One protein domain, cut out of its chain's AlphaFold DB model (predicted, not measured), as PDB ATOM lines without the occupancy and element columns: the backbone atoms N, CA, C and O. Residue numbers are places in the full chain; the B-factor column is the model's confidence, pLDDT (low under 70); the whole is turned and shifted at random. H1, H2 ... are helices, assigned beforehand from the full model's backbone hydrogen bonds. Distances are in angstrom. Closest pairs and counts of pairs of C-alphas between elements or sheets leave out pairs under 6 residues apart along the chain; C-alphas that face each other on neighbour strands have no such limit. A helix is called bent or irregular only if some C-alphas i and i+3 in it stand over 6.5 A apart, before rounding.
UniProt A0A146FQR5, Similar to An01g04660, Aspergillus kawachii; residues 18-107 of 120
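This is residues 18 to 107 of the 120 residues of the protein "Similar to An01g04660" of Aspergillus kawachii (UniProt A0A146FQR5). Two long helices, H3 and the kinked H5, slant across each other at 47 degrees as a loose frame, spreading apart toward the first residues of H3 and the last of H5, where short H6 folds back toward H3. H2 packs on residues 43 to 50 of H3 and leads out to little H1, while H4 makes a corner with H5 at the other side and tiny H7 lies beyond H6. The printed part has 90 residues with seven named helices, H1 to H7 in order, and no named strand; its class is all helix. It is only just loose, close to compact, with a radius of gyration of the C-alphas of 14.7 A and spans of 37 by 33 by 20 A.

H5, residues 71 to 91, is the longest helix and the hub, touching three others. It is irregular, with C-alphas 84 and 87 7.4 A apart, and has a kink of 67 degrees near residue 85. With residues 77 to 81 it only just touches H3, residues 43 to 59, over 3 pairs of C-alphas within 8 A; the closest C-alphas are those of His 56 and Phe 81, 6.7 A apart. The two run opposite ways at a steep tilt of 47 degrees. H3 is irregular too, with C-alphas 44 and 47 7.1 A apart. H5 and H4, residues 64 to 69, touch only at the corner, with the closest C-alphas, those of Ile 67 and Arg 74, 4.9 A apart. H5 and H6, residues 93 to 99, also touch only at the corner, Trp 90 to Arg 96, 5.4 A between C-alphas. H6 is close to H3 but not clearly touching, the closest C-alphas being those of Tyr 45 and Tyr 99 at 6.9 A. H2, residues 28 to 38, touches H3 about perpendicular at 76 degrees, the C-alphas of Val 36 and Gly 46 coming closest at 5.6 A. H2 and H5 are apart. H1, residues 18 to 22, and H7, residues 102 to 105, touch no helix. Every O i to N i+4 pair is within hydrogen-bond range in H1, H2, H4 and H6, against 11 of 13 in H3 and 15 of 17 in H5; H7 is too short for such a pair.

H1 begins at C-alpha 18, (-5.823, 10.583, -62.261). H2 is 15.2 A long, H3 24.8 A, H5 25.5 A and H6 10.1 A. H7 ends at C-alpha 105, (-18.609, 33.721, -40.653).

The two farthest C-alphas, those of Arg 23 and Pro 93, are 42.0 A apart. The printed part has no cut, and the six links are tight. Its mean pLDDT is 85.0, with residue 18, residues 20 to 21 and residues 24 to 29 under 70.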
ATOM      1  N   LYS A  18      -7.079  10.542 -61.511       66.75
ATOM      2  CA  LYS A  18      -5.823  10.583 -62.261       66.75
ATOM      3  C   LYS A  18      -6.073  10.741 -63.766       66.75
ATOM      4  O   LYS A  18      -5.414  11.564 -64.390       66.75
ATOM      5  N   GLU A  19      -7.039  10.018 -64.327       71.88
ATOM      6  CA  GLU A  19      -7.400  10.114 -65.750       71.88
ATOM      7  C   GLU A  19      -7.898  11.516 -66.114       71.88
ATOM      8  O   GLU A  19      -7.482  12.076 -67.125       71.88
ATOM      9  N   LEU A  20      -8.708  12.131 -65.252       68.06
ATOM     10  CA  LEU A  20      -9.205  13.496 -65.459       68.06
ATOM     11  C   LEU A  20      -8.078  14.547 -65.415       68.06
ATOM     12  O   LEU A  20      -8.114  15.533 -66.159       68.06
ATOM     13  N   LEU A  21      -7.069  14.345 -64.553       64.62
ATOM     14  CA  LEU A  21      -5.876  15.200 -64.474       64.62
ATOM     15  C   LEU A  21      -5.000  15.057 -65.723       64.62
ATOM     16  O   LEU A  21      -4.582  16.066 -66.289       64.62
ATOM     17  N   ASP A  22      -4.758  13.819 -66.162       71.94
ATOM     18  CA  ASP A  22      -3.931  13.509 -67.333       71.94
ATOM     19  C   ASP A  22      -4.541  14.102 -68.624       71.94
ATOM     20  O   ASP A  22      -3.811  14.531 -69.519       71.94
ATOM     21  N   ARG A  23      -5.879  14.212 -68.702       78.56
ATOM     22  CA  ARG A  23      -6.608  14.862 -69.813       78.56
ATOM     23  C   ARG A  23      -6.717  16.388 -69.694       78.56
ATOM     24  O   ARG A  23      -7.169  17.045 -70.629       78.56
ATOM     25  N   GLY A  24      -6.311  16.971 -68.565       68.06
ATOM     26  CA  GLY A  24      -6.419  18.411 -68.301       68.06
ATOM     27  C   GLY A  24      -7.853  18.912 -68.088       68.06
ATOM     28  O   GLY A  24      -8.079  20.124 -68.069       68.06
ATOM     29  N   GLU A  25      -8.806  17.997 -67.913       69.19
ATOM     30  CA  GLU A  25     -10.220  18.287 -67.633       69.19
ATOM     31  C   GLU A  25     -10.414  18.800 -66.204       69.19
ATOM     32  O   GLU A  25     -11.307  19.603 -65.933       69.19
ATOM     33  N   VAL A  26      -9.517  18.401 -65.301       57.62
ATOM     34  CA  VAL A  26      -9.347  19.017 -63.986       57.62
ATOM     35  C   VAL A  26      -7.891  19.422 -63.803       57.62
ATOM     36  O   VAL A  26      -6.969  18.749 -64.257       57.62
ATOM     37  N   LYS A  27      -7.659  20.539 -63.115       66.19
ATOM     38  CA  LYS A  27      -6.311  20.956 -62.711       66.19
ATOM     39  C   LYS A  27      -6.097  20.593 -61.252       66.19
ATOM     40  O   LYS A  27      -7.003  20.764 -60.439       66.19
ATOM     41  N   ALA A  28      -4.885  20.181 -60.887       66.88
ATOM     42  CA  ALA A  28      -4.534  19.998 -59.476       66.88
ATOM     43  C   ALA A  28      -4.845  21.267 -58.655       66.88
ATOM     44  O   ALA A  28      -5.436  21.175 -57.587       66.88
ATOM     45  N   SER A  29      -4.606  22.449 -59.236       68.00
ATOM     46  CA  SER A  29      -4.946  23.740 -58.630       68.00
ATOM     47  C   SER A  29      -6.448  23.984 -58.434       68.00
ATOM     48  O   SER A  29      -6.817  24.809 -57.604       68.00
ATOM     49  N   TRP A  30      -7.327  23.301 -59.174       72.38
ATOM     50  CA  TRP A  30      -8.773  23.355 -58.940       72.38
ATOM     51  C   TRP A  30      -9.166  22.526 -57.724       72.38
ATOM     52  O   TRP A  30      -9.990  22.982 -56.941       72.38
ATOM     53  N   ARG A  31      -8.522  21.370 -57.518       75.31
ATOM     54  CA  ARG A  31      -8.718  20.561 -56.307       75.31
ATOM     55  C   ARG A  31      -8.209  21.282 -55.070       75.31
ATOM     56  O   ARG A  31      -8.921  21.343 -54.082       75.31
ATOM     57  N   ASP A  32      -7.035  21.896 -55.162       80.50
ATOM     58  CA  ASP A  32      -6.461  22.712 -54.091       80.50
ATOM     59  C   ASP A  32      -7.402  23.861 -53.700       80.50
ATOM     60  O   ASP A  32      -7.690  24.063 -52.524       80.50
ATOM     61  N   LYS A  33      -7.954  24.578 -54.690       81.75
ATOM     62  CA  LYS A  33      -8.945  25.642 -54.461       81.75
ATOM     63  C   LYS A  33     -10.239  25.114 -53.848       81.75
ATOM     64  O   LYS A  33     -10.726  25.701 -52.889       81.75
ATOM     65  N   GLN A  34     -10.788  24.019 -54.374       80.19
ATOM     66  CA  GLN A  34     -11.993  23.394 -53.825       80.19
ATOM     67  C   GLN A  34     -11.775  22.898 -52.397       80.19
ATOM     68  O   GLN A  34     -12.665  23.038 -51.569       80.19
ATOM     69  N   PHE A  35     -10.594  22.366 -52.096       81.19
ATOM     70  CA  PHE A  35     -10.240  21.897 -50.765       81.19
ATOM     71  C   PHE A  35     -10.106  23.054 -49.770       81.19
ATOM     72  O   PHE A  35     -10.687  23.006 -48.692       81.19
ATOM     73  N   VAL A  36      -9.423  24.134 -50.152       86.44
ATOM     74  CA  VAL A  36      -9.327  25.361 -49.342       86.44
ATOM     75  C   VAL A  36     -10.716  25.969 -49.108       86.44
ATOM     76  O   VAL A  36     -11.031  26.346 -47.983       86.44
ATOM     77  N   HIS A  37     -11.570  26.000 -50.134       83.81
ATOM     78  CA  HIS A  37     -12.950  26.472 -50.012       83.81
ATOM     79  C   HIS A  37     -13.805  25.559 -49.123       83.81
ATOM     80  O   HIS A  37     -14.612  26.052 -48.345       83.81
ATOM     81  N   PHE A  38     -13.652  24.238 -49.226       81.38
ATOM     82  CA  PHE A  38     -14.350  23.280 -48.365       81.38
ATOM     83  C   PHE A  38     -14.041  23.512 -46.879       81.38
ATOM     84  O   PHE A  38     -14.898  23.288 -46.035       81.38
ATOM     85  N   LEU A  39     -12.838  23.996 -46.567       84.81
ATOM     86  CA  LEU A  39     -12.401  24.329 -45.209       84.81
ATOM     87  C   LEU A  39     -12.769  25.756 -44.768       84.81
ATOM     88  O   LEU A  39     -12.250  26.230 -43.753       84.81
ATOM     89  N   ASP A  40     -13.603  26.448 -45.547       86.31
ATOM     90  CA  ASP A  40     -13.989  27.846 -45.359       86.31
ATOM     91  C   ASP A  40     -12.808  28.828 -45.353       86.31
ATOM     92  O   ASP A  40     -12.945  29.955 -44.887       86.31
ATOM     93  N   LEU A  41     -11.629  28.454 -45.858       89.44
ATOM     94  CA  LEU A  41     -10.443  29.311 -45.827       89.44
ATOM     95  C   LEU A  41     -10.486  30.372 -46.939       89.44
ATOM     96  O   LEU A  41     -10.888  30.108 -48.077       89.44
ATOM     97  N   LYS A  42      -9.992  31.581 -46.641       91.31
ATOM     98  CA  LYS A  42      -9.755  32.610 -47.664       91.31
ATOM     99  C   LYS A  42      -8.680  32.137 -48.635       91.31
ATOM    100  O   LYS A  42      -7.630  31.643 -48.219       91.31
ATOM    101  N   GLU A  43      -8.905  32.358 -49.932       89.12
ATOM    102  CA  GLU A  43      -7.982  31.904 -50.984       89.12
ATOM    103  C   GLU A  43      -6.541  32.411 -50.787       89.12
ATOM    104  O   GLU A  43      -5.591  31.700 -51.118       89.12
ATOM    105  N   GLU A  44      -6.365  33.604 -50.207       92.06
ATOM    106  CA  GLU A  44      -5.050  34.208 -49.948       92.06
ATOM    107  C   GLU A  44      -4.161  33.376 -49.007       92.06
ATOM    108  O   GLU A  44      -2.938  33.398 -49.149       92.06
ATOM    109  N   TYR A  45      -4.757  32.574 -48.117       92.38
ATOM    110  CA  TYR A  45      -4.032  31.666 -47.219       92.38
ATOM    111  C   TYR A  45      -3.939  30.234 -47.752       92.38
ATOM    112  O   TYR A  45      -3.232  29.412 -47.171       92.38
ATOM    113  N   GLY A  46      -4.605  29.915 -48.867       90.44
ATOM    114  CA  GLY A  46      -4.668  28.551 -49.394       90.44
ATOM    115  C   GLY A  46      -3.291  27.971 -49.728       90.44
ATOM    116  O   GLY A  46      -3.006  26.820 -49.409       90.44
ATOM    117  N   ARG A  47      -2.393  28.782 -50.306       91.12
ATOM    118  CA  ARG A  47      -1.018  28.342 -50.610       91.12
ATOM    119  C   ARG A  47      -0.230  28.009 -49.344       91.12
ATOM    120  O   ARG A  47       0.472  27.006 -49.329       91.12
ATOM    121  N   GLU A  48      -0.322  28.860 -48.326       94.19
ATOM    122  CA  GLU A  48       0.355  28.649 -47.042       94.19
ATOM    123  C   GLU A  48      -0.157  27.370 -46.377       94.19
ATOM    124  O   GLU A  48       0.636  26.515 -45.995       94.19
ATOM    125  N   PHE A  49      -1.478  27.208 -46.321       93.38
ATOM    126  CA  PHE A  49      -2.122  26.036 -45.741       93.38
ATOM    127  C   PHE A  49      -1.686  24.733 -46.425       93.38
ATOM    128  O   PHE A  49      -1.281  23.787 -45.758       93.38
ATOM    129  N   LEU A  50      -1.706  24.693 -47.759       91.50
ATOM    130  CA  LEU A  50      -1.281  23.513 -48.520       91.50
ATOM    131  C   LEU A  50       0.217  23.221 -48.376       91.50
ATOM    132  O   LEU A  50       0.614  22.062 -48.477       91.50
ATOM    133  N   GLY A  51       1.036  24.254 -48.153       92.75
ATOM    134  CA  GLY A  51       2.438  24.090 -47.772       92.75
ATOM    135  C   GLY A  51       2.555  23.329 -46.456       92.75
ATOM    136  O   GLY A  51       3.172  22.274 -46.423       92.75
ATOM    137  N   LEU A  52       1.842  23.784 -45.421       93.62
ATOM    138  CA  LEU A  52       1.842  23.130 -44.108       93.62
ATOM    139  C   LEU A  52       1.333  21.689 -44.157       93.62
ATOM    140  O   LEU A  52       1.879  20.837 -43.470       93.62
ATOM    141  N   VAL A  53       0.315  21.388 -44.970       90.50
ATOM    142  CA  VAL A  53      -0.171  20.004 -45.133       90.50
ATOM    143  C   VAL A  53       0.928  19.099 -45.693       90.50
ATOM    144  O   VAL A  53       1.097  17.977 -45.222       90.50
ATOM    145  N   LYS A  54       1.685  19.570 -46.689       89.31
ATOM    146  CA  LYS A  54       2.794  18.799 -47.268       89.31
ATOM    147  C   LYS A  54       3.944  18.656 -46.283       89.31
ATOM    148  O   LYS A  54       4.402  17.540 -46.065       89.31
ATOM    149  N   ASP A  55       4.337  19.762 -45.659       91.62
ATOM    150  CA  ASP A  55       5.416  19.785 -44.676       91.62
ATOM    151  C   ASP A  55       5.100  18.846 -43.504       91.62
ATOM    152  O   ASP A  55       5.977  18.101 -43.077       91.62
ATOM    153  N   HIS A  56       3.847  18.811 -43.039       91.94
ATOM    154  CA  HIS A  56       3.398  17.899 -41.984       91.94
ATOM    155  C   HIS A  56       3.569  16.433 -42.368       91.94
ATOM    156  O   HIS A  56       4.085  15.645 -41.583       91.94
ATOM    157  N   VAL A  57       3.165  16.048 -43.579       88.38
ATOM    158  CA  VAL A  57       3.327  14.661 -44.033       88.38
ATOM    159  C   VAL A  57       4.812  14.302 -44.143       88.38
ATOM    160  O   VAL A  57       5.224  13.260 -43.642       88.38
ATOM    161  N   GLU A  58       5.622  15.186 -44.729       87.19
ATOM    162  CA  GLU A  58       7.051  14.945 -44.961       87.19
ATOM    163  C   GLU A  58       7.888  14.904 -43.670       87.19
ATOM    164  O   GLU A  58       8.840  14.128 -43.585       87.19
ATOM    165  N   HIS A  59       7.553  15.711 -42.658       85.38
ATOM    166  CA  HIS A  59       8.366  15.848 -41.442       85.38
ATOM    167  C   HIS A  59       7.847  15.038 -40.251       85.38
ATOM    168  O   HIS A  59       8.631  14.726 -39.354       85.38
ATOM    169  N   SER A  60       6.569  14.650 -40.239       80.06
ATOM    170  CA  SER A  60       5.977  13.883 -39.132       80.06
ATOM    171  C   SER A  60       6.134  12.364 -39.288       80.06
ATOM    172  O   SER A  60       5.551  11.604 -38.521       80.06
ATOM    173  N   GLY A  61       6.946  11.917 -40.255       80.81
ATOM    174  CA  GLY A  61       7.292  10.506 -40.454       80.81
ATOM    175  C   GLY A  61       6.198   9.674 -41.118       80.81
ATOM    176  O   GLY A  61       6.227   8.451 -41.008       80.81
ATOM    177  N   TRP A  62       5.239  10.318 -41.786       86.56
ATOM    178  CA  TRP A  62       4.197   9.620 -42.525       86.56
ATOM    179  C   TRP A  62       4.687   9.228 -43.914       86.56
ATOM    180  O   TRP A  62       5.195  10.058 -44.669       86.56
ATOM    181  N   GLU A  63       4.432   7.987 -44.312       88.00
ATOM    182  CA  GLU A  63       4.666   7.563 -45.685       88.00
ATOM    183  C   GLU A  63       3.422   7.810 -46.544       88.00
ATOM    184  O   GLU A  63       2.321   7.332 -46.254       88.00
ATOM    185  N   TRP A  64       3.594   8.504 -47.674       84.75
ATOM    186  CA  TRP A  64       2.497   8.793 -48.611       84.75
ATOM    187  C   TRP A  64       1.750   7.533 -49.062       84.75
ATOM    188  O   TRP A  64       0.537   7.562 -49.276       84.75
ATOM    189  N   THR A  65       2.468   6.417 -49.195       87.88
ATOM    190  CA  THR A  65       1.886   5.124 -49.575       87.88
ATOM    191  C   THR A  65       0.993   4.557 -48.469       87.88
ATOM    192  O   THR A  65      -0.036   3.956 -48.770       87.88
ATOM    193  N   GLU A  66       1.343   4.758 -47.201       88.06
ATOM    194  CA  GLU A  66       0.561   4.280 -46.056       88.06
ATOM    195  C   GLU A  66      -0.706   5.119 -45.880       88.06
ATOM    196  O   GLU A  66      -1.803   4.561 -45.821       88.06
ATOM    197  N   ILE A  67      -0.582   6.448 -45.967       89.31
ATOM    198  CA  ILE A  67      -1.722   7.378 -46.018       89.31
ATOM    199  C   ILE A  67      -2.669   7.007 -47.173       89.31
ATOM    200  O   ILE A  67      -3.890   6.974 -47.023       89.31
ATOM    201  N   LEU A  68      -2.153   6.703 -48.364       86.44
ATOM    202  CA  LEU A  68      -3.021   6.373 -49.495       86.44
ATOM    203  C   LEU A  68      -3.804   5.065 -49.274       86.44
ATOM    204  O   LEU A  68      -4.970   4.975 -49.662       86.44
ATOM    205  N   ASN A  69      -3.192   4.066 -48.638       89.44
ATOM    206  CA  ASN A  69      -3.747   2.713 -48.565       89.44
ATOM    207  C   ASN A  69      -4.483   2.391 -47.256       89.44
ATOM    208  O   ASN A  69      -5.278   1.452 -47.236       89.44
ATOM    209  N   SER A  70      -4.283   3.164 -46.187       90.62
ATOM    210  CA  SER A  70      -4.903   2.923 -44.882       90.62
ATOM    211  C   SER A  70      -5.788   4.090 -44.457       90.62
ATOM    212  O   SER A  70      -5.359   5.241 -44.425       90.62
ATOM    213  N   SER A  71      -7.048   3.798 -44.121       90.81
ATOM    214  CA  SER A  71      -7.948   4.822 -43.577       90.81
ATOM    215  C   SER A  71      -7.512   5.283 -42.193       90.81
ATOM    216  O   SER A  71      -7.593   6.471 -41.909       90.81
ATOM    217  N   ASP A  72      -6.999   4.364 -41.376       91.44
ATOM    218  CA  ASP A  72      -6.547   4.677 -40.022       91.44
ATOM    219  C   ASP A  72      -5.338   5.618 -40.058       91.44
ATOM    220  O   ASP A  72      -5.291   6.595 -39.315       91.44
ATOM    221  N   GLU A  73      -4.398   5.390 -40.981       90.69
ATOM    222  CA  GLU A  73      -3.234   6.269 -41.165       90.69
ATOM    223  C   GLU A  73      -3.652   7.658 -41.662       90.69
ATOM    224  O   GLU A  73      -3.142   8.665 -41.171       90.69
ATOM    225  N   ARG A  74      -4.633   7.752 -42.575       91.94
ATOM    226  CA  ARG A  74      -5.196   9.057 -42.980       91.94
ATOM    227  C   ARG A  74      -5.805   9.797 -41.810       91.94
ATOM    228  O   ARG A  74      -5.536  10.986 -41.645       91.94
ATOM    229  N   ASP A  75      -6.624   9.110 -41.025       89.12
ATOM    230  CA  ASP A  75      -7.320   9.714 -39.898       89.12
ATOM    231  C   ASP A  75      -6.323  10.175 -38.835       89.12
ATOM    232  O   ASP A  75      -6.456  11.280 -38.309       89.12
ATOM    233  N   ASN A  76      -5.298   9.375 -38.542       91.50
ATOM    234  CA  ASN A  76      -4.261   9.741 -37.583       91.50
ATOM    235  C   ASN A  76      -3.401  10.909 -38.087       91.50
ATOM    236  O   ASN A  76      -3.153  11.849 -37.330       91.50
ATOM    237  N   CYS A  77      -3.020  10.909 -39.366       91.38
ATOM    238  CA  CYS A  77      -2.282  12.011 -39.983       91.38
ATOM    239  C   CYS A  77      -3.083  13.319 -39.931       91.38
ATOM    240  O   CYS A  77      -2.564  14.350 -39.494       91.38
ATOM    241  N   ALA A  78      -4.368  13.265 -40.295       89.50
ATOM    242  CA  ALA A  78      -5.265  14.414 -40.257       89.50
ATOM    243  C   ALA A  78      -5.503  14.922 -38.826       89.50
ATOM    244  O   ALA A  78      -5.469  16.130 -38.601       89.50
ATOM    245  N   LYS A  79      -5.703  14.025 -37.850       90.38
ATOM    246  CA  LYS A  79      -5.839  14.397 -36.431       90.38
ATOM    247  C   LYS A  79      -4.591  15.104 -35.925       90.38
ATOM    248  O   LYS A  79      -4.707  16.195 -35.383       90.38
ATOM    249  N   SER A  80      -3.417  14.533 -36.178       92.06
ATOM    250  CA  SER A  80      -2.139  15.127 -35.781       92.06
ATOM    251  C   SER A  80      -1.924  16.504 -36.424       92.06
ATOM    252  O   SER A  80      -1.520  17.443 -35.742       92.06
ATOM    253  N   PHE A  81      -2.286  16.674 -37.701       92.69
ATOM    254  CA  PHE A  81      -2.235  17.983 -38.361       92.69
ATOM    255  C   PHE A  81      -3.155  19.002 -37.679       92.69
ATOM    256  O   PHE A  81      -2.788  20.158 -37.462       92.69
ATOM    257  N   VAL A  82      -4.377  18.583 -37.352       89.94
ATOM    258  CA  VAL A  82      -5.372  19.434 -36.696       89.94
ATOM    259  C   VAL A  82      -4.946  19.779 -35.265       89.94
ATOM    260  O   VAL A  82      -5.142  20.917 -34.855       89.94
ATOM    261  N   GLU A  83      -4.303  18.875 -34.531       89.81
ATOM    262  CA  GLU A  83      -3.719  19.168 -33.214       89.81
ATOM    263  C   GLU A  83      -2.637  20.256 -33.286       89.81
ATOM    264  O   GLU A  83      -2.594  21.145 -32.434       89.81
ATOM    265  N   GLU A  84      -1.800  20.232 -34.324       91.56
ATOM    266  CA  GLU A  84      -0.698  21.184 -34.483       91.56
ATOM    267  C   GLU A  84      -1.157  22.544 -35.036       91.56
ATOM    268  O   GLU A  84      -0.800  23.605 -34.513       91.56
ATOM    269  N   TYR A  85      -1.990  22.537 -36.079       92.06
ATOM    270  CA  TYR A  85      -2.353  23.742 -36.834       92.06
ATOM    271  C   TYR A  85      -3.799  24.194 -36.623       92.06
ATOM    272  O   TYR A  85      -4.167  25.308 -37.011       92.06
ATOM    273  N   GLY A  86      -4.643  23.384 -35.988       89.50
ATOM    274  CA  GLY A  86      -6.075  23.650 -35.888       89.50
ATOM    275  C   GLY A  86      -6.406  24.914 -35.101       89.50
ATOM    276  O   GLY A  86      -7.256  25.706 -35.522       89.50
ATOM    277  N   LEU A  87      -5.665  25.189 -34.023       89.81
ATOM    278  CA  LEU A  87      -5.820  26.418 -33.235       89.81
ATOM    279  C   LEU A  87      -5.544  27.680 -34.072       89.81
ATOM    280  O   LEU A  87      -6.232  28.700 -33.924       89.81
ATOM    281  N   LYS A  88      -4.558  27.610 -34.976       92.19
ATOM    282  CA  LYS A  88      -4.152  28.719 -35.848       92.19
ATOM    283  C   LYS A  88      -5.260  29.106 -36.819       92.19
ATOM    284  O   LYS A  88      -5.478  30.300 -36.992       92.19
ATOM    285  N   TYR A  89      -5.946  28.140 -37.425       90.19
ATOM    286  CA  TYR A  89      -6.944  28.412 -38.466       90.19
ATOM    287  C   TYR A  89      -8.371  28.522 -37.914       90.19
ATOM    288  O   TYR A  89      -9.080  29.472 -38.246       90.19
ATOM    289  N   TRP A  90      -8.773  27.627 -37.006       88.69
ATOM    290  CA  TRP A  90     -10.169  27.509 -36.556       88.69
ATOM    291  C   TRP A  90     -10.364  27.677 -35.038       88.69
ATOM    292  O   TRP A  90     -11.485  27.529 -34.543       88.69
ATOM    293  N   GLY A  91      -9.313  27.983 -34.273       83.50
ATOM    294  CA  GLY A  91      -9.355  27.909 -32.808       83.50
ATOM    295  C   GLY A  91      -9.860  29.136 -32.050       83.50
ATOM    296  O   GLY A  91     -10.516  28.976 -31.029       83.50
ATOM    297  N   THR A  92      -9.604  30.357 -32.525       86.56
ATOM    298  CA  THR A  92     -10.042  31.588 -31.829       86.56
ATOM    299  C   THR A  92     -10.890  32.473 -32.739       86.56
ATOM    300  O   THR A  92     -10.685  32.450 -33.953       86.56
ATOM    301  N   PRO A  93     -11.792  33.317 -32.202       86.38
ATOM    302  CA  PRO A  93     -12.559  34.258 -33.020       86.38
ATOM    303  C   PRO A  93     -11.679  35.182 -33.876       86.38
ATOM    304  O   PRO A  93     -11.997  35.452 -35.032       86.38
ATOM    305  N   ALA A  94     -10.535  35.625 -33.342       88.44
ATOM    306  CA  ALA A  94      -9.580  36.455 -34.074       88.44
ATOM    307  C   ALA A  94      -8.945  35.700 -35.254       88.44
ATOM    308  O   ALA A  94      -8.867  36.238 -36.360       88.44
ATOM    309  N   ASN A  95      -8.546  34.443 -35.038       89.62
ATOM    310  CA  ASN A  95      -8.006  33.583 -36.088       89.62
ATOM    311  C   ASN A  95      -9.059  33.272 -37.153       89.62
ATOM    312  O   ASN A  95      -8.788  33.435 -38.338       89.62
ATOM    313  N   ARG A  96     -10.285  32.930 -36.741       88.75
ATOM    314  CA  ARG A  96     -11.404  32.675 -37.656       88.75
ATOM    315  C   ARG A  96     -11.681  33.887 -38.542       88.75
ATOM    316  O   ARG A  96     -11.719  33.757 -39.758       88.75
ATOM    317  N   LYS A  97     -11.760  35.088 -37.959       89.69
ATOM    318  CA  LYS A  97     -11.949  36.336 -38.718       89.69
ATOM    319  C   LYS A  97     -10.818  36.609 -39.717       89.69
ATOM    320  O   LYS A  97     -11.040  37.192 -40.783       89.69
ATOM    321  N   LYS A  98      -9.594  36.214 -39.366       92.81
ATOM    322  CA  LYS A  98      -8.428  36.366 -40.233       92.81
ATOM    323  C   LYS A  98      -8.477  35.383 -41.403       92.81
ATOM    324  O   LYS A  98      -8.405  35.834 -42.544       92.81
ATOM    325  N   TYR A  99      -8.609  34.090 -41.116       92.25
ATOM    326  CA  TYR A  99      -8.366  33.016 -42.078       92.25
ATOM    327  C   TYR A  99      -9.611  32.513 -42.811       92.25
ATOM    328  O   TYR A  99      -9.448  31.982 -43.905       92.25
ATOM    329  N   LEU A 100     -10.817  32.680 -42.258       90.44
ATOM    330  CA  LEU A 100     -12.048  32.135 -42.842       90.44
ATOM    331  C   LEU A 100     -12.793  33.149 -43.710       90.44
ATOM    332  O   LEU A 100     -12.751  34.352 -43.449       90.44
ATOM    333  N   GLN A 101     -13.471  32.658 -44.742       88.12
ATOM    334  CA  GLN A 101     -14.317  33.438 -45.641       88.12
ATOM    335  C   GLN A 101     -15.390  34.190 -44.848       88.12
ATOM    336  O   GLN A 101     -15.995  33.650 -43.923       88.12
ATOM    337  N   GLU A 102     -15.639  35.450 -45.215       85.75
ATOM    338  CA  GLU A 102     -16.608  36.298 -44.505       85.75
ATOM    339  C   GLU A 102     -18.030  35.733 -44.582       85.75
ATOM    340  O   GLU A 102     -18.780  35.822 -43.612       85.75
ATOM    341  N   GLU A 103     -18.371  35.099 -45.706       81.31
ATOM    342  CA  GLU A 103     -19.655  34.426 -45.921       81.31
ATOM    343  C   GLU A 103     -19.847  33.259 -44.949       81.31
ATOM    344  O   GLU A 103     -20.921  33.115 -44.367       81.31
ATOM    345  N   SER A 104     -18.791  32.483 -44.692       76.44
ATOM    346  CA  SER A 104     -18.825  31.387 -43.723       76.44
ATOM    347  C   SER A 104     -18.996  31.914 -42.296       76.44
ATOM    348  O   SER A 104     -19.709  31.314 -41.503       76.44
ATOM    349  N   LEU A 105     -18.427  33.082 -41.966       76.94
ATOM    350  CA  LEU A 105     -18.609  33.721 -40.653       76.94
ATOM    351  C   LEU A 105     -20.042  34.221 -40.396       76.94
ATOM    352  O   LEU A 105     -20.392  34.465 -39.241       76.94
ATOM    353  N   ALA A 106     -20.860  34.400 -41.438       76.38
ATOM    354  CA  ALA A 106     -22.240  34.862 -41.296       76.38
ATOM    355  C   ALA A 106     -23.185  33.776 -40.745       76.38
ATOM    356  O   ALA A 106     -24.224  34.115 -40.175       76.38
ATOM    357  N   ASP A 107     -22.818  32.495 -40.875       71.06
ATOM    358  CA  ASP A 107     -23.535  31.363 -40.286       71.06
ATOM    359  C   ASP A 107     -22.609  30.546 -39.372       71.06
ATOM    360  O   ASP A 107     -21.988  29.552 -39.754       71.06
TER     361      ASP A 107